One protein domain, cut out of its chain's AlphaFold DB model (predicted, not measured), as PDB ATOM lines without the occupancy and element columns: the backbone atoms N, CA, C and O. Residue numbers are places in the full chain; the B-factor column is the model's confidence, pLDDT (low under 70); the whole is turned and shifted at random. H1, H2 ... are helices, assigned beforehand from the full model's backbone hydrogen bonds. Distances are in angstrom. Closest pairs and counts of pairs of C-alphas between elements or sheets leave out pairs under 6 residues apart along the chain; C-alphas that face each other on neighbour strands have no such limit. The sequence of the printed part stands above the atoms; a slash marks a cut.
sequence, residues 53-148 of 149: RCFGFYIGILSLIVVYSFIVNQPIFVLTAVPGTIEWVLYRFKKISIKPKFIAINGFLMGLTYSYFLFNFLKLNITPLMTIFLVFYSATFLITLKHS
ATOM      1  N   ARG A  53     -18.070 -35.608  59.943       89.31
ATOM      2  CA  ARG A  53     -18.018 -35.191  58.540       89.31
ATOM      3  C   ARG A  53     -17.181 -33.927  58.359       89.31
ATOM      4  O   ARG A  53     -16.316 -33.914  57.493       89.31
ATOM      5  N   CYS A  54     -17.418 -32.894  59.173       88.62
ATOM      6  CA  CYS A  54     -16.661 -31.640  59.106       88.62
ATOM      7  C   CYS A  54     -15.190 -31.865  59.442       88.62
ATOM      8  O   CYS A  54     -14.323 -31.380  58.727       88.62
ATOM      9  N   PHE A  55     -14.918 -32.648  60.487       91.44
ATOM     10  CA  PHE A  55     -13.559 -33.008  60.869       91.44
ATOM     11  C   PHE A  55     -12.807 -33.664  59.711       91.44
ATOM     12  O   PHE A  55     -11.746 -33.188  59.321       91.44
ATOM     13  N   GLY A  56     -13.399 -34.701  59.112       91.75
ATOM     14  CA  GLY A  56     -12.846 -35.342  57.927       91.75
ATOM     15  C   GLY A  56     -12.631 -34.351  56.789       91.75
ATOM     16  O   GLY A  56     -11.523 -34.239  56.281       91.75
ATOM     17  N   PHE A  57     -13.670 -33.596  56.430       91.25
ATOM     18  CA  PHE A  57     -13.646 -32.636  55.326       91.25
ATOM     19  C   PHE A  57     -12.513 -31.617  55.448       91.25
ATOM     20  O   PHE A  57     -11.760 -31.429  54.494       91.25
ATOM     21  N   TYR A  58     -12.328 -31.021  56.628       91.00
ATOM     22  CA  TYR A  58     -11.236 -30.078  56.858       91.00
ATOM     23  C   TYR A  58      -9.864 -30.742  56.766       91.00
ATOM     24  O   TYR A  58      -8.971 -30.187  56.132       91.00
ATOM     25  N   ILE A  59      -9.697 -31.950  57.316       92.88
ATOM     26  CA  ILE A  59      -8.441 -32.702  57.168       92.88
ATOM     27  C   ILE A  59      -8.167 -33.006  55.694       92.88
ATOM     28  O   ILE A  59      -7.027 -32.888  55.255       92.88
ATOM     29  N   GLY A  60      -9.195 -33.358  54.919       91.00
ATOM     30  CA  GLY A  60      -9.081 -33.605  53.482       91.00
ATOM     31  C   GLY A  60      -8.603 -32.366  52.736       91.00
ATOM     32  O   GLY A  60      -7.665 -32.453  51.945       91.00
ATOM     33  N   ILE A  61      -9.176 -31.201  53.052       88.75
ATOM     34  CA  ILE A  61      -8.739 -29.935  52.459       88.75
ATOM     35  C   ILE A  61      -7.276 -29.638  52.770       88.75
ATOM     36  O   ILE A  61      -6.478 -29.407  51.860       88.75
ATOM     37  N   LEU A  62      -6.906 -29.701  54.050       89.31
ATOM     38  CA  LEU A  62      -5.536 -29.441  54.489       89.31
ATOM     39  C   LEU A  62      -4.541 -30.429  53.873       89.31
ATOM     40  O   LEU A  62      -3.448 -30.039  53.471       89.31
ATOM     41  N   SER A  63      -4.929 -31.698  53.742       85.88
ATOM     42  CA  SER A  63      -4.068 -32.733  53.169       85.88
ATOM     43  C   SER A  63      -3.770 -32.465  51.703       85.88
ATOM     44  O   SER A  63      -2.620 -32.595  51.294       85.88
ATOM     45  N   LEU A  64      -4.764 -32.051  50.910       76.88
ATOM     46  CA  LEU A  64      -4.504 -31.756  49.507       76.88
ATOM     47  C   LEU A  64      -3.637 -30.506  49.346       76.88
ATOM     48  O   LEU A  64      -2.796 -30.508  48.461       76.88
ATOM     49  N   ILE A  65      -3.765 -29.495  50.214       76.31
ATOM     50  CA  ILE A  65      -2.859 -28.330  50.219       76.31
ATOM     51  C   ILE A  65      -1.397 -28.776  50.401       76.31
ATOM     52  O   ILE A  65      -0.519 -28.295  49.691       76.31
ATOM     53  N   VAL A  66      -1.136 -29.731  51.300       74.94
ATOM     54  CA  VAL A  66       0.219 -30.255  51.558       74.94
ATOM     55  C   VAL A  66       0.710 -31.164  50.424       74.94
ATOM     56  O   VAL A  66       1.843 -31.039  49.959       74.94
ATOM     57  N   VAL A  67      -0.147 -32.069  49.944       72.25
ATOM     58  CA  VAL A  67       0.177 -33.070  48.909       72.25
ATOM     59  C   VAL A  67       0.244 -32.455  47.503       72.25
ATOM     60  O   VAL A  67       0.839 -33.040  46.595       72.25
ATOM     61  N   TYR A  68      -0.298 -31.248  47.318       66.00
ATOM     62  CA  TYR A  68      -0.271 -30.503  46.059       66.00
ATOM     63  C   TYR A  68       1.136 -30.338  45.475       66.00
ATOM     64  O   TYR A  68       1.303 -30.286  44.262       66.00
ATOM     65  N   SER A  69       2.168 -30.315  46.313       60.53
ATOM     66  CA  SER A  69       3.546 -30.197  45.833       60.53
ATOM     67  C   SER A  69       4.038 -31.436  45.065       60.53
ATOM     68  O   SER A  69       5.075 -31.359  44.418       60.53
ATOM     69  N   PHE A  70       3.316 -32.568  45.107       60.62
ATOM     70  CA  PHE A  70       3.851 -33.865  44.674       60.62
ATOM     71  C   PHE A  70       3.043 -34.624  43.598       60.62
ATOM     72  O   PHE A  70       3.624 -35.483  42.943       60.62
ATOM     73  N   ILE A  71       1.731 -34.390  43.404       64.69
ATOM     74  CA  ILE A  71       0.857 -35.371  42.686       64.69
ATOM     75  C   ILE A  71      -0.134 -34.734  41.672       64.69
ATOM     76  O   ILE A  71      -1.100 -35.358  41.227       64.69
ATOM     77  N   VAL A  72       0.041 -33.471  41.275       56.50
ATOM     78  CA  VAL A  72      -1.016 -32.712  40.566       56.50
ATOM     79  C   VAL A  72      -1.139 -33.096  39.088       56.50
ATOM     80  O   VAL A  72      -0.504 -32.489  38.234       56.50
ATOM     81  N   ASN A  73      -1.978 -34.100  38.809       60.97
ATOM     82  CA  ASN A  73      -2.844 -34.211  37.615       60.97
ATOM     83  C   ASN A  73      -3.731 -35.474  37.603       60.97
ATOM     84  O   ASN A  73      -4.276 -35.840  36.566       60.97
ATOM     85  N   GLN A  74      -3.887 -36.175  38.731       67.69
ATOM     86  CA  GLN A  74      -4.625 -37.436  38.733       67.69
ATOM     87  C   GLN A  74      -6.140 -37.201  38.889       67.69
ATOM     88  O   GLN A  74      -6.578 -36.759  39.955       67.69
ATOM     89  N   PRO A  75      -6.977 -37.555  37.891       69.75
ATOM     90  CA  PRO A  75      -8.436 -37.417  37.975       69.75
ATOM     91  C   PRO A  75      -9.065 -38.322  39.048       69.75
ATOM     92  O   PRO A  75     -10.247 -38.188  39.365       69.75
ATOM     93  N   ILE A  76      -8.280 -39.224  39.648       75.62
ATOM     94  CA  ILE A  76      -8.725 -40.163  40.681       75.62
ATOM     95  C   ILE A  76      -9.311 -39.470  41.919       75.62
ATOM     96  O   ILE A  76     -10.208 -40.017  42.555       75.62
ATOM     97  N   PHE A  77      -8.887 -38.237  42.219       75.31
ATOM     98  CA  PHE A  77      -9.440 -37.443  43.323       75.31
ATOM     99  C   PHE A  77     -10.908 -37.052  43.116       75.31
ATOM    100  O   PHE A  77     -11.589 -36.685  44.069       75.31
ATOM    101  N   VAL A  78     -11.441 -37.140  41.897       74.50
ATOM    102  CA  VAL A  78     -12.876 -36.927  41.674       74.50
ATOM    103  C   VAL A  78     -13.695 -38.119  42.173       74.50
ATOM    104  O   VAL A  78     -14.778 -37.950  42.732       74.50
ATOM    105  N   LEU A  79     -13.150 -39.332  42.063       78.12
ATOM    106  CA  LEU A  79     -13.825 -40.554  42.499       78.12
ATOM    107  C   LEU A  79     -13.915 -40.661  44.026       78.12
ATOM    108  O   LEU A  79     -14.786 -41.362  44.542       78.12
ATOM    109  N   THR A  80     -13.075 -39.934  44.769       82.44
ATOM    110  CA  THR A  80     -13.075 -39.984  46.236       82.44
ATOM    111  C   THR A  80     -14.347 -39.389  46.851       82.44
ATOM    112  O   THR A  80     -14.725 -39.772  47.952       82.44
ATOM    113  N   ALA A  81     -15.100 -38.543  46.150       81.00
ATOM    114  CA  ALA A  81     -16.378 -38.049  46.668       81.00
ATOM    115  C   ALA A  81     -17.524 -39.080  46.581       81.00
ATOM    116  O   ALA A  81     -18.513 -38.939  47.302       81.00
ATOM    117  N   VAL A  82     -17.395 -40.143  45.774       82.62
ATOM    118  CA  VAL A  82     -18.459 -41.148  45.582       82.62
ATOM    119  C   VAL A  82     -18.877 -41.827  46.901       82.62
ATOM    120  O   VAL A  82     -20.075 -41.822  47.199       82.62
ATOM    121  N   PRO A  83     -17.957 -42.335  47.749       84.25
ATOM    122  CA  PRO A  83     -18.312 -42.889  49.058       84.25
ATOM    123  C   PRO A  83     -19.070 -41.915  49.966       84.25
ATOM    124  O   PRO A  83     -20.011 -42.321  50.650       84.25
ATOM    125  N   GLY A  84     -18.703 -40.629  49.955       82.19
ATOM    126  CA  GLY A  84     -19.383 -39.595  50.740       82.19
ATOM    127  C   GLY A  84     -20.803 -39.317  50.260       82.19
ATOM    128  O   GLY A  84     -21.721 -39.202  51.073       82.19
ATOM    129  N   THR A  85     -21.015 -39.299  48.947       80.75
ATOM    130  CA  THR A  85     -22.353 -39.150  48.366       80.75
ATOM    131  C   THR A  85     -23.232 -40.361  48.673       80.75
ATOM    132  O   THR A  85     -24.376 -40.192  49.091       80.75
ATOM    133  N   ILE A  86     -22.708 -41.583  48.529       84.62
ATOM    134  CA  ILE A  86     -23.450 -42.809  48.858       84.62
ATOM    135  C   ILE A  86     -23.826 -42.821  50.342       84.62
ATOM    136  O   ILE A  86     -24.981 -43.075  50.677       84.62
ATOM    137  N   GLU A  87     -22.885 -42.494  51.233       86.12
ATOM    138  CA  GLU A  87     -23.139 -42.359  52.673       86.12
ATOM    139  C   GLU A  87     -24.280 -41.381  52.957       86.12
ATOM    140  O   GLU A  87     -25.217 -41.713  53.688       86.12
ATOM    141  N   TRP A  88     -24.248 -40.209  52.322       81.88
ATOM    142  CA  TRP A  88     -25.290 -39.200  52.464       81.88
ATOM    143  C   TRP A  88     -26.660 -39.692  51.972       81.88
ATOM    144  O   TRP A  88     -27.652 -39.527  52.686       81.88
ATOM    145  N   VAL A  89     -26.722 -40.349  50.807       82.25
ATOM    146  CA  VAL A  89     -27.960 -40.917  50.240       82.25
ATOM    147  C   VAL A  89     -28.525 -42.014  51.149       82.25
ATOM    148  O   VAL A  89     -29.711 -41.992  51.483       82.25
ATOM    149  N   LEU A  90     -27.688 -42.952  51.598       84.31
ATOM    150  CA  LEU A  90     -28.097 -44.041  52.491       84.31
ATOM    151  C   LEU A  90     -28.646 -43.507  53.813       84.31
ATOM    152  O   LEU A  90     -29.665 -43.993  54.311       84.31
ATOM    153  N   TYR A  91     -28.008 -42.479  54.364       79.25
ATOM    154  CA  TYR A  91     -28.490 -41.838  55.573       79.25
ATOM    155  C   TYR A  91     -29.823 -41.099  55.342       79.25
ATOM    156  O   TYR A  91     -30.758 -41.260  56.130       79.25
ATOM    157  N   ARG A  92     -29.939 -40.315  54.260       77.62
ATOM    158  CA  ARG A  92     -31.120 -39.479  53.984       77.62
ATOM    159  C   ARG A  92     -32.366 -40.306  53.667       77.62
ATOM    160  O   ARG A  92     -33.427 -39.994  54.200       77.62
ATOM    161  N   PHE A  93     -32.239 -41.341  52.836       81.00
ATOM    162  CA  PHE A  93     -33.388 -42.108  52.339       81.00
ATOM    163  C   PHE A  93     -33.646 -43.404  53.108       81.00
ATOM    164  O   PHE A  93     -34.800 -43.761  53.317       81.00
ATOM    165  N   LYS A  94     -32.600 -44.109  53.563       79.38
ATOM    166  CA  LYS A  94     -32.747 -45.401  54.258       79.38
ATOM    167  C   LYS A  94     -32.569 -45.318  55.779       79.38
ATOM    168  O   LYS A  94     -32.717 -46.334  56.448       79.38
ATOM    169  N   LYS A  95     -32.253 -44.137  56.335       78.69
ATOM    170  CA  LYS A  95     -32.006 -43.910  57.778       78.69
ATOM    171  C   LYS A  95     -30.998 -44.897  58.391       78.69
ATOM    172  O   LYS A  95     -31.083 -45.229  59.571       78.69
ATOM    173  N   ILE A  96     -30.029 -45.362  57.600       81.81
ATOM    174  CA  ILE A  96     -29.024 -46.321  58.070       81.81
ATOM    175  C   ILE A  96     -28.090 -45.624  59.064       81.81
ATOM    176  O   ILE A  96     -27.592 -44.525  58.808       81.81
ATOM    177  N   SER A  97     -27.850 -46.271  60.206       80.62
ATOM    178  CA  SER A  97     -26.874 -45.809  61.194       80.62
ATOM    179  C   SER A  97     -25.461 -46.142  60.721       80.62
ATOM    180  O   SER A  97     -25.121 -47.306  60.516       80.62
ATOM    181  N   ILE A  98     -24.633 -45.115  60.538       84.12
ATOM    182  CA  ILE A  98     -23.255 -45.242  60.056       84.12
ATOM    183  C   ILE A  98     -22.320 -44.790  61.174       84.12
ATOM    184  O   ILE A  98     -22.559 -43.768  61.821       84.12
ATOM    185  N   LYS A  99     -21.251 -45.556  61.431       88.62
ATOM    186  CA  LYS A  99     -20.340 -45.253  62.544       88.62
ATOM    187  C   LYS A  99     -19.608 -43.920  62.293       88.62
ATOM    188  O   LYS A  99     -19.134 -43.703  61.175       88.62
ATOM    189  N   PRO A 100     -19.391 -43.085  63.330       87.12
ATOM    190  CA  PRO A 100     -18.679 -41.804  63.239       87.12
ATOM    191  C   PRO A 100     -17.353 -41.854  62.471       87.12
ATOM    192  O   PRO A 100     -17.073 -40.985  61.655       87.12
ATOM    193  N   LYS A 101     -16.555 -42.912  62.676       89.44
ATOM    194  CA  LYS A 101     -15.267 -43.096  61.987       89.44
ATOM    195  C   LYS A 101     -15.420 -43.173  60.464       89.44
ATOM    196  O   LYS A 101     -14.667 -42.521  59.753       89.44
ATOM    197  N   PHE A 102     -16.415 -43.908  59.963       90.38
ATOM    198  CA  PHE A 102     -16.681 -43.990  58.522       90.38
ATOM    199  C   PHE A 102     -17.189 -42.659  57.964       90.38
ATOM    200  O   PHE A 102     -16.775 -42.255  56.884       90.38
ATOM    201  N   ILE A 103     -18.011 -41.935  58.730       89.69
ATOM    202  CA  ILE A 103     -18.463 -40.587  58.359       89.69
ATOM    203  C   ILE A 103     -17.264 -39.631  58.242       89.69
ATOM    204  O   ILE A 103     -17.220 -38.816  57.323       89.69
ATOM    205  N   ALA A 104     -16.275 -39.736  59.137       91.50
ATOM    206  CA  ALA A 104     -15.047 -38.946  59.053       91.50
ATOM    207  C   ALA A 104     -14.192 -39.308  57.834       91.50
ATOM    208  O   ALA A 104     -13.745 -38.408  57.132       91.50
ATOM    209  N   ILE A 105     -14.013 -40.599  57.536       92.12
ATOM    210  CA  ILE A 105     -13.284 -41.047  56.337       92.12
ATOM    211  C   ILE A 105     -13.960 -40.513  55.069       92.12
ATOM    212  O   ILE A 105     -13.308 -39.927  54.212       92.12
ATOM    213  N   ASN A 106     -15.280 -40.638  54.972       91.38
ATOM    214  CA  ASN A 106     -16.035 -40.130  53.831       91.38
ATOM    215  C   ASN A 106     -15.977 -38.600  53.723       91.38
ATOM    216  O   ASN A 106     -15.828 -38.065  52.627       91.38
ATOM    217  N   GLY A 107     -16.032 -37.895  54.858       90.88
ATOM    218  CA  GLY A 107     -15.797 -36.454  54.911       90.88
ATOM    219  C   GLY A 107     -14.410 -36.083  54.380       90.88
ATOM    220  O   GLY A 107     -14.298 -35.179  53.561       90.88
ATOM    221  N   PHE A 108     -13.372 -36.816  54.785       92.81
ATOM    222  CA  PHE A 108     -12.000 -36.631  54.306       92.81
ATOM    223  C   PHE A 108     -11.885 -36.794  52.794       92.81
ATOM    224  O   PHE A 108     -11.373 -35.904  52.116       92.81
ATOM    225  N   LEU A 109     -12.443 -37.875  52.255       90.81
ATOM    226  CA  LEU A 109     -12.448 -38.130  50.821       90.81
ATOM    227  C   LEU A 109     -13.206 -37.046  50.030       90.81
ATOM    228  O   LEU A 109     -12.748 -36.631  48.965       90.81
ATOM    229  N   MET A 110     -14.314 -36.528  50.573       89.12
ATOM    230  CA  MET A 110     -15.003 -35.362  50.007       89.12
ATOM    231  C   MET A 110     -14.145 -34.093  50.042       89.12
ATOM    232  O   MET A 110     -14.162 -33.331  49.079       89.12
ATOM    233  N   GLY A 111     -13.411 -33.854  51.132       89.81
ATOM    234  CA  GLY A 111     -12.512 -32.705  51.270       89.81
ATOM    235  C   GLY A 111     -11.386 -32.716  50.235       89.81
ATOM    236  O   GLY A 111     -11.071 -31.671  49.662       89.81
ATOM    237  N   LEU A 112     -10.839 -33.901  49.934       88.19
ATOM    238  CA  LEU A 112      -9.868 -34.086  48.850       88.19
ATOM    239  C   LEU A 112     -10.469 -33.707  47.493       88.19
ATOM    240  O   LEU A 112      -9.872 -32.923  46.757       88.19
ATOM    241  N   THR A 113     -11.667 -34.207  47.179       86.69
ATOM    242  CA  THR A 113     -12.346 -33.864  45.923       86.69
ATOM    243  C   THR A 113     -12.620 -32.367  45.833       86.69
ATOM    244  O   THR A 113     -12.261 -31.745  44.841       86.69
ATOM    245  N   TYR A 114     -13.198 -31.759  46.871       85.69
ATOM    246  CA  TYR A 114     -13.503 -30.324  46.876       85.69
ATOM    247  C   TYR A 114     -12.262 -29.467  46.662       85.69
ATOM    248  O   TYR A 114     -12.297 -28.510  45.894       85.69
ATOM    249  N   SER A 115     -11.156 -29.836  47.297       86.75
ATOM    250  CA  SER A 115      -9.894 -29.122  47.123       86.75
ATOM    251  C   SER A 115      -9.371 -29.273  45.706       86.75
ATOM    252  O   SER A 115      -9.001 -28.280  45.092       86.75
ATOM    253  N   TYR A 116      -9.413 -30.486  45.145       83.69
ATOM    254  CA  TYR A 116      -9.012 -30.729  43.761       83.69
ATOM    255  C   TYR A 116      -9.827 -29.868  42.789       83.69
ATOM    256  O   TYR A 116      -9.262 -29.248  41.887       83.69
ATOM    257  N   PHE A 117     -11.141 -29.776  43.004       81.69
ATOM    258  CA  PHE A 117     -12.018 -28.914  42.218       81.69
ATOM    259  C   PHE A 117     -11.671 -27.441  42.373       81.69
ATOM    260  O   PHE A 117     -11.504 -26.757  41.368       81.69
ATOM    261  N   LEU A 118     -11.536 -26.963  43.611       82.69
ATOM    262  CA  LEU A 118     -11.206 -25.572  43.901       82.69
ATOM    263  C   LEU A 118      -9.881 -25.174  43.242       82.69
ATOM    264  O   LEU A 118      -9.809 -24.138  42.592       82.69
ATOM    265  N   PHE A 119      -8.854 -26.019  43.325       81.12
ATOM    266  CA  PHE A 119      -7.561 -25.750  42.697       81.12
ATOM    267  C   PHE A 119      -7.629 -25.709  41.171       81.12
ATOM    268  O   PHE A 119      -7.065 -24.800  40.563       81.12
ATOM    269  N   ASN A 120      -8.298 -26.673  40.536       79.56
ATOM    270  CA  ASN A 120      -8.441 -26.670  39.078       79.56
ATOM    271  C   ASN A 120      -9.301 -25.497  38.597       79.56
ATOM    272  O   ASN A 120      -8.988 -24.892  37.575       79.56
ATOM    273  N   PHE A 121     -10.323 -25.122  39.370       80.94
ATOM    274  CA  PHE A 121     -11.137 -23.940  39.113       80.94
ATOM    275  C   PHE A 121     -10.306 -22.653  39.190       80.94
ATOM    276  O   PHE A 121     -10.345 -21.851  38.262       80.94
ATOM    277  N   LEU A 122      -9.485 -22.486  40.235       82.81
ATOM    278  CA  LEU A 122      -8.579 -21.338  40.382       82.81
ATOM    279  C   LEU A 122      -7.524 -21.262  39.267       82.81
ATOM    280  O   LEU A 122      -7.085 -20.175  38.911       82.81
ATOM    281  N   LYS A 123      -7.137 -22.405  38.692       82.50
ATOM    282  CA  LYS A 123      -6.243 -22.487  37.527       82.50
ATOM    283  C   LYS A 123      -6.948 -22.298  36.179       82.50
ATOM    284  O   LYS A 123      -6.285 -22.411  35.153       82.50
ATOM    285  N   LEU A 124      -8.266 -22.064  36.165       77.44
ATOM    286  CA  LEU A 124      -9.107 -22.042  34.958       77.44
ATOM    287  C   LEU A 124      -9.028 -23.339  34.127       77.44
ATOM    288  O   LEU A 124      -9.375 -23.358  32.948       77.44
ATOM    289  N   ASN A 125      -8.613 -24.445  34.745       77.75
ATOM    290  CA  ASN A 125      -8.471 -25.739  34.093       77.75
ATOM    291  C   ASN A 125      -9.740 -26.572  34.300       77.75
ATOM    292  O   ASN A 125      -9.769 -27.534  35.073       77.75
ATOM    293  N   ILE A 126     -10.832 -26.151  33.660       76.19
ATOM    294  CA  ILE A 126     -12.119 -26.841  33.769       76.19
ATOM    295  C   ILE A 126     -12.065 -28.115  32.928       76.19
ATOM    296  O   ILE A 126     -12.130 -28.084  31.701       76.19
ATOM    297  N   THR A 127     -11.966 -29.256  33.602       75.12
ATOM    298  CA  THR A 127     -12.003 -30.562  32.934       75.12
ATOM    299  C   THR A 127     -13.452 -31.021  32.714       75.12
ATOM    300  O   THR A 127     -14.320 -30.717  33.537       75.12
ATOM    301  N   PRO A 128     -13.748 -31.824  31.672       77.50
ATOM    302  CA  PRO A 128     -15.082 -32.405  31.472       77.50
ATOM    303  C   PRO A 128     -15.594 -33.175  32.696       77.50
ATOM    304  O   PRO A 128     -16.778 -33.135  33.025       77.50
ATOM    305  N   LEU A 129     -14.678 -33.827  33.419       71.81
ATOM    306  CA  LEU A 129     -14.970 -34.542  34.656       71.81
ATOM    307  C   LEU A 129     -15.494 -33.600  35.753       71.81
ATOM    308  O   LEU A 129     -16.398 -33.974  36.499       71.81
ATOM    309  N   MET A 130     -14.983 -32.364  35.815       73.56
ATOM    310  CA  MET A 130     -15.499 -31.347  36.728       73.56
ATOM    311  C   MET A 130     -16.905 -30.889  36.351       73.56
ATOM    312  O   MET A 130     -17.760 -30.764  37.226       73.56
ATOM    313  N   THR A 131     -17.172 -30.703  35.058       76.38
ATOM    314  CA  THR A 131     -18.506 -30.341  34.562       76.38
ATOM    315  C   THR A 131     -19.538 -31.414  34.906       76.38
ATOM    316  O   THR A 131     -20.600 -31.092  35.435       76.38
ATOM    317  N   ILE A 132     -19.212 -32.693  34.690       79.44
ATOM    318  CA  ILE A 132     -20.088 -33.824  35.046       79.44
ATOM    319  C   ILE A 132     -20.425 -33.796  36.541       79.44
ATOM    320  O   ILE A 132     -21.581 -33.965  36.928       79.44
ATOM    321  N   PHE A 133     -19.429 -33.544  37.387       77.50
ATOM    322  CA  PHE A 133     -19.617 -33.483  38.833       77.50
ATOM    323  C   PHE A 133     -20.487 -32.303  39.263       77.50
ATOM    324  O   PHE A 133     -21.378 -32.473  40.090       77.50
ATOM    325  N   LEU A 134     -20.273 -31.124  38.674       77.56
ATOM    326  CA  LEU A 134     -21.109 -29.943  38.893       77.56
ATOM    327  C   LEU A 134     -22.571 -30.223  38.538       77.56
ATOM    328  O   LEU A 134     -23.462 -29.924  39.335       77.56
ATOM    329  N   VAL A 135     -22.820 -30.855  37.387       82.69
ATOM    330  CA  VAL A 135     -24.171 -31.249  36.956       82.69
ATOM    331  C   VAL A 135     -24.781 -32.252  37.934       82.69
ATOM    332  O   VAL A 135     -25.912 -32.069  38.380       82.69
ATOM    333  N   PHE A 136     -24.027 -33.280  38.329       81.56
ATOM    334  CA  PHE A 136     -24.498 -34.308  39.255       81.56
ATOM    335  C   PHE A 136     -24.839 -33.743  40.647       81.56
ATOM    336  O   PHE A 136     -25.896 -34.051  41.211       81.56
ATOM    337  N   TYR A 137     -23.989 -32.873  41.198       77.00
ATOM    338  CA  TYR A 137     -24.247 -32.212  42.482       77.00
ATOM    339  C   TYR A 137     -25.415 -31.222  42.405       77.00
ATOM    340  O   TYR A 137     -26.229 -31.157  43.325       77.00
ATOM    341  N   SER A 138     -25.555 -30.503  41.291       79.12
ATOM    342  CA  SER A 138     -26.699 -29.612  41.069       79.12
ATOM    343  C   SER A 138     -28.009 -30.402  40.997       79.12
ATOM    344  O   SER A 138     -28.989 -30.041  41.643       79.12
ATOM    345  N   ALA A 139     -28.021 -31.534  40.287       81.56
ATOM    346  CA  ALA A 139     -29.190 -32.405  40.193       81.56
ATOM    347  C   ALA A 139     -29.579 -33.000  41.556       81.56
ATOM    348  O   ALA A 139     -30.747 -32.959  41.944       81.56
ATOM    349  N   THR A 140     -28.606 -33.508  42.319       76.88
ATOM    350  CA  THR A 140     -28.866 -34.023  43.674       76.88
ATOM    351  C   THR A 140     -29.379 -32.931  44.612       76.88
ATOM    352  O   THR A 140     -30.335 -33.176  45.349       76.88
ATOM    353  N   PHE A 141     -28.842 -31.710  44.546       77.38
ATOM    354  CA  PHE A 141     -29.359 -30.563  45.298       77.38
ATOM    355  C   PHE A 141     -30.830 -30.261  44.961       77.38
ATOM    356  O   PHE A 141     -31.660 -30.182  45.868       77.38
ATOM    357  N   LEU A 142     -31.183 -30.195  43.672       82.19
ATOM    358  CA  LEU A 142     -32.559 -29.954  43.216       82.19
ATOM    359  C   LEU A 142     -33.537 -31.046  43.680       82.19
ATOM    360  O   LEU A 142     -34.631 -30.742  44.156       82.19
ATOM    361  N   ILE A 143     -33.135 -32.319  43.609       80.75
ATOM    362  CA  ILE A 143     -33.937 -33.444  44.122       80.75
ATOM    363  C   ILE A 143     -34.163 -33.302  45.633       80.75
ATOM    364  O   ILE A 143     -35.250 -33.582  46.139       80.75
ATOM    365  N   THR A 144     -33.143 -32.843  46.358       72.81
ATOM    366  CA  THR A 144     -33.220 -32.667  47.812       72.81
ATOM    367  C   THR A 144     -34.191 -31.555  48.195       72.81
ATOM    368  O   THR A 144     -34.957 -31.736  49.140       72.81
ATOM    369  N   LEU A 145     -34.201 -30.443  47.448       76.38
ATOM    370  CA  LEU A 145     -35.163 -29.356  47.643       76.38
ATOM    371  C   LEU A 145     -36.605 -29.840  47.451       76.38
ATOM    372  O   LEU A 145     -37.462 -29.535  48.274       76.38
ATOM    373  N   LYS A 146     -36.864 -30.662  46.425       75.25
ATOM    374  CA  LYS A 146     -38.207 -31.205  46.156       75.25
ATOM    375  C   LYS A 146     -38.754 -32.067  47.303       75.25
ATOM    376  O   LYS A 146     -39.955 -32.071  47.532       75.25
ATOM    377  N   HIS A 147     -37.890 -32.784  48.020       65.19
ATOM    378  CA  HIS A 147     -38.257 -33.638  49.162       65.19
ATOM    379  C   HIS A 147     -38.161 -32.937  50.530       65.19
ATOM    380  O   HIS A 147     -38.243 -33.596  51.568       65.19
ATOM    381  N   SER A 148     -37.895 -31.629  50.548       57.03
ATOM    382  CA  SER A 148     -37.778 -30.825  51.769       57.03
ATOM    383  C   SER A 148     -39.069 -30.086  52.148       57.03
ATOM    384  O   SER A 148     -39.107 -29.523  53.243       57.03
TER     385      SER A 148
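Overview. This is residues 53 to 148 of the 149 residues of an uncharacterized protein of Candidatus Diapherotrites archaeon CG10_big_fil_rev_8_21_14_0_10_31_34 (UniProt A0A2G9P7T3). One long helix, H4, slants through the middle, with H1 crossing it and H2 and the first part of H3 packing on it. H5 folds back after H4 and is only loosely placed, close to H4 near the bend but clearly touching no helix; H1, H3 and H5 lie roughly along the longest axis, with H1 running against the other two. The printed part has 96 residues with five named helices, in the order H1 to H5, and no named strand, so the class is all helix. It is compact, with a radius of gyration of the C-alphas of 14.1 A, and its C-alphas span 40 by 28 by 17 A.

Along the chain. H1, residues 53 to 67, begins at C-alpha 53 at (-18.018, -35.191, 58.540) and is 20.7 A long from first to last C-alpha. H2, residues 76 to 79, has four residues and is 5.4 A long. H3, residues 81 to 94, is 19.5 A long. H4, residues 100 to 122, is the longest helix with 23 residues; it runs 32.3 A, from C-alpha 100 at (-18.679, -41.804, 63.239) to C-alpha 122. H5, residues 128 to 146, is 27.4 A long and ends at C-alpha 146 at (-38.207, -31.205, 46.156).

Arrangement. H4 is the hub, touching three other helices. H1 touches H4 at a steep tilt of 46 degrees, the same way; their closest C-alphas are those of Gly 56 and Phe 108, 3.9 A apart. H4 touches H2 with residues 112 to 116 alone; the closest C-alphas, of Val 78 and Thr 113, are 5.3 A apart. H3 touches H4 with residues 81 to 87 alone, at a steep tilt of 50 degrees, opposite ways; the closest C-alphas, of Ala 81 and Met 110, are 4.5 A apart. H4 and H5 are close but not clearly touching, at a steep tilt of 55 degrees, opposite ways, with the closest C-alphas, of Phe 117 and Met 130, 6.9 A apart. H2 and H5 are also close but not clearly touching, with the closest C-alphas, of Val 78 and Leu 129, 7.7 A apart. H3 and H5 are near each other, with 5 pairs of C-alphas within 10 A. H1 is apart from H2, H3 and H5, while H2 and H3 meet only through their link. Every O i to N i+4 pair is within hydrogen-bond range in H1, H3, H4 and H5; H2 is too short for such a pair.

Size, cuts and confidence. The two C-alphas farthest apart are those of Phe 70 and His 147, 42.3 A. The printed part has no cut and no long link: H1 to H2 is short, and the others are tight. The mean pLDDT of the printed part is 80.6, and residues 68 to 75 and 147 to 148 are under 70.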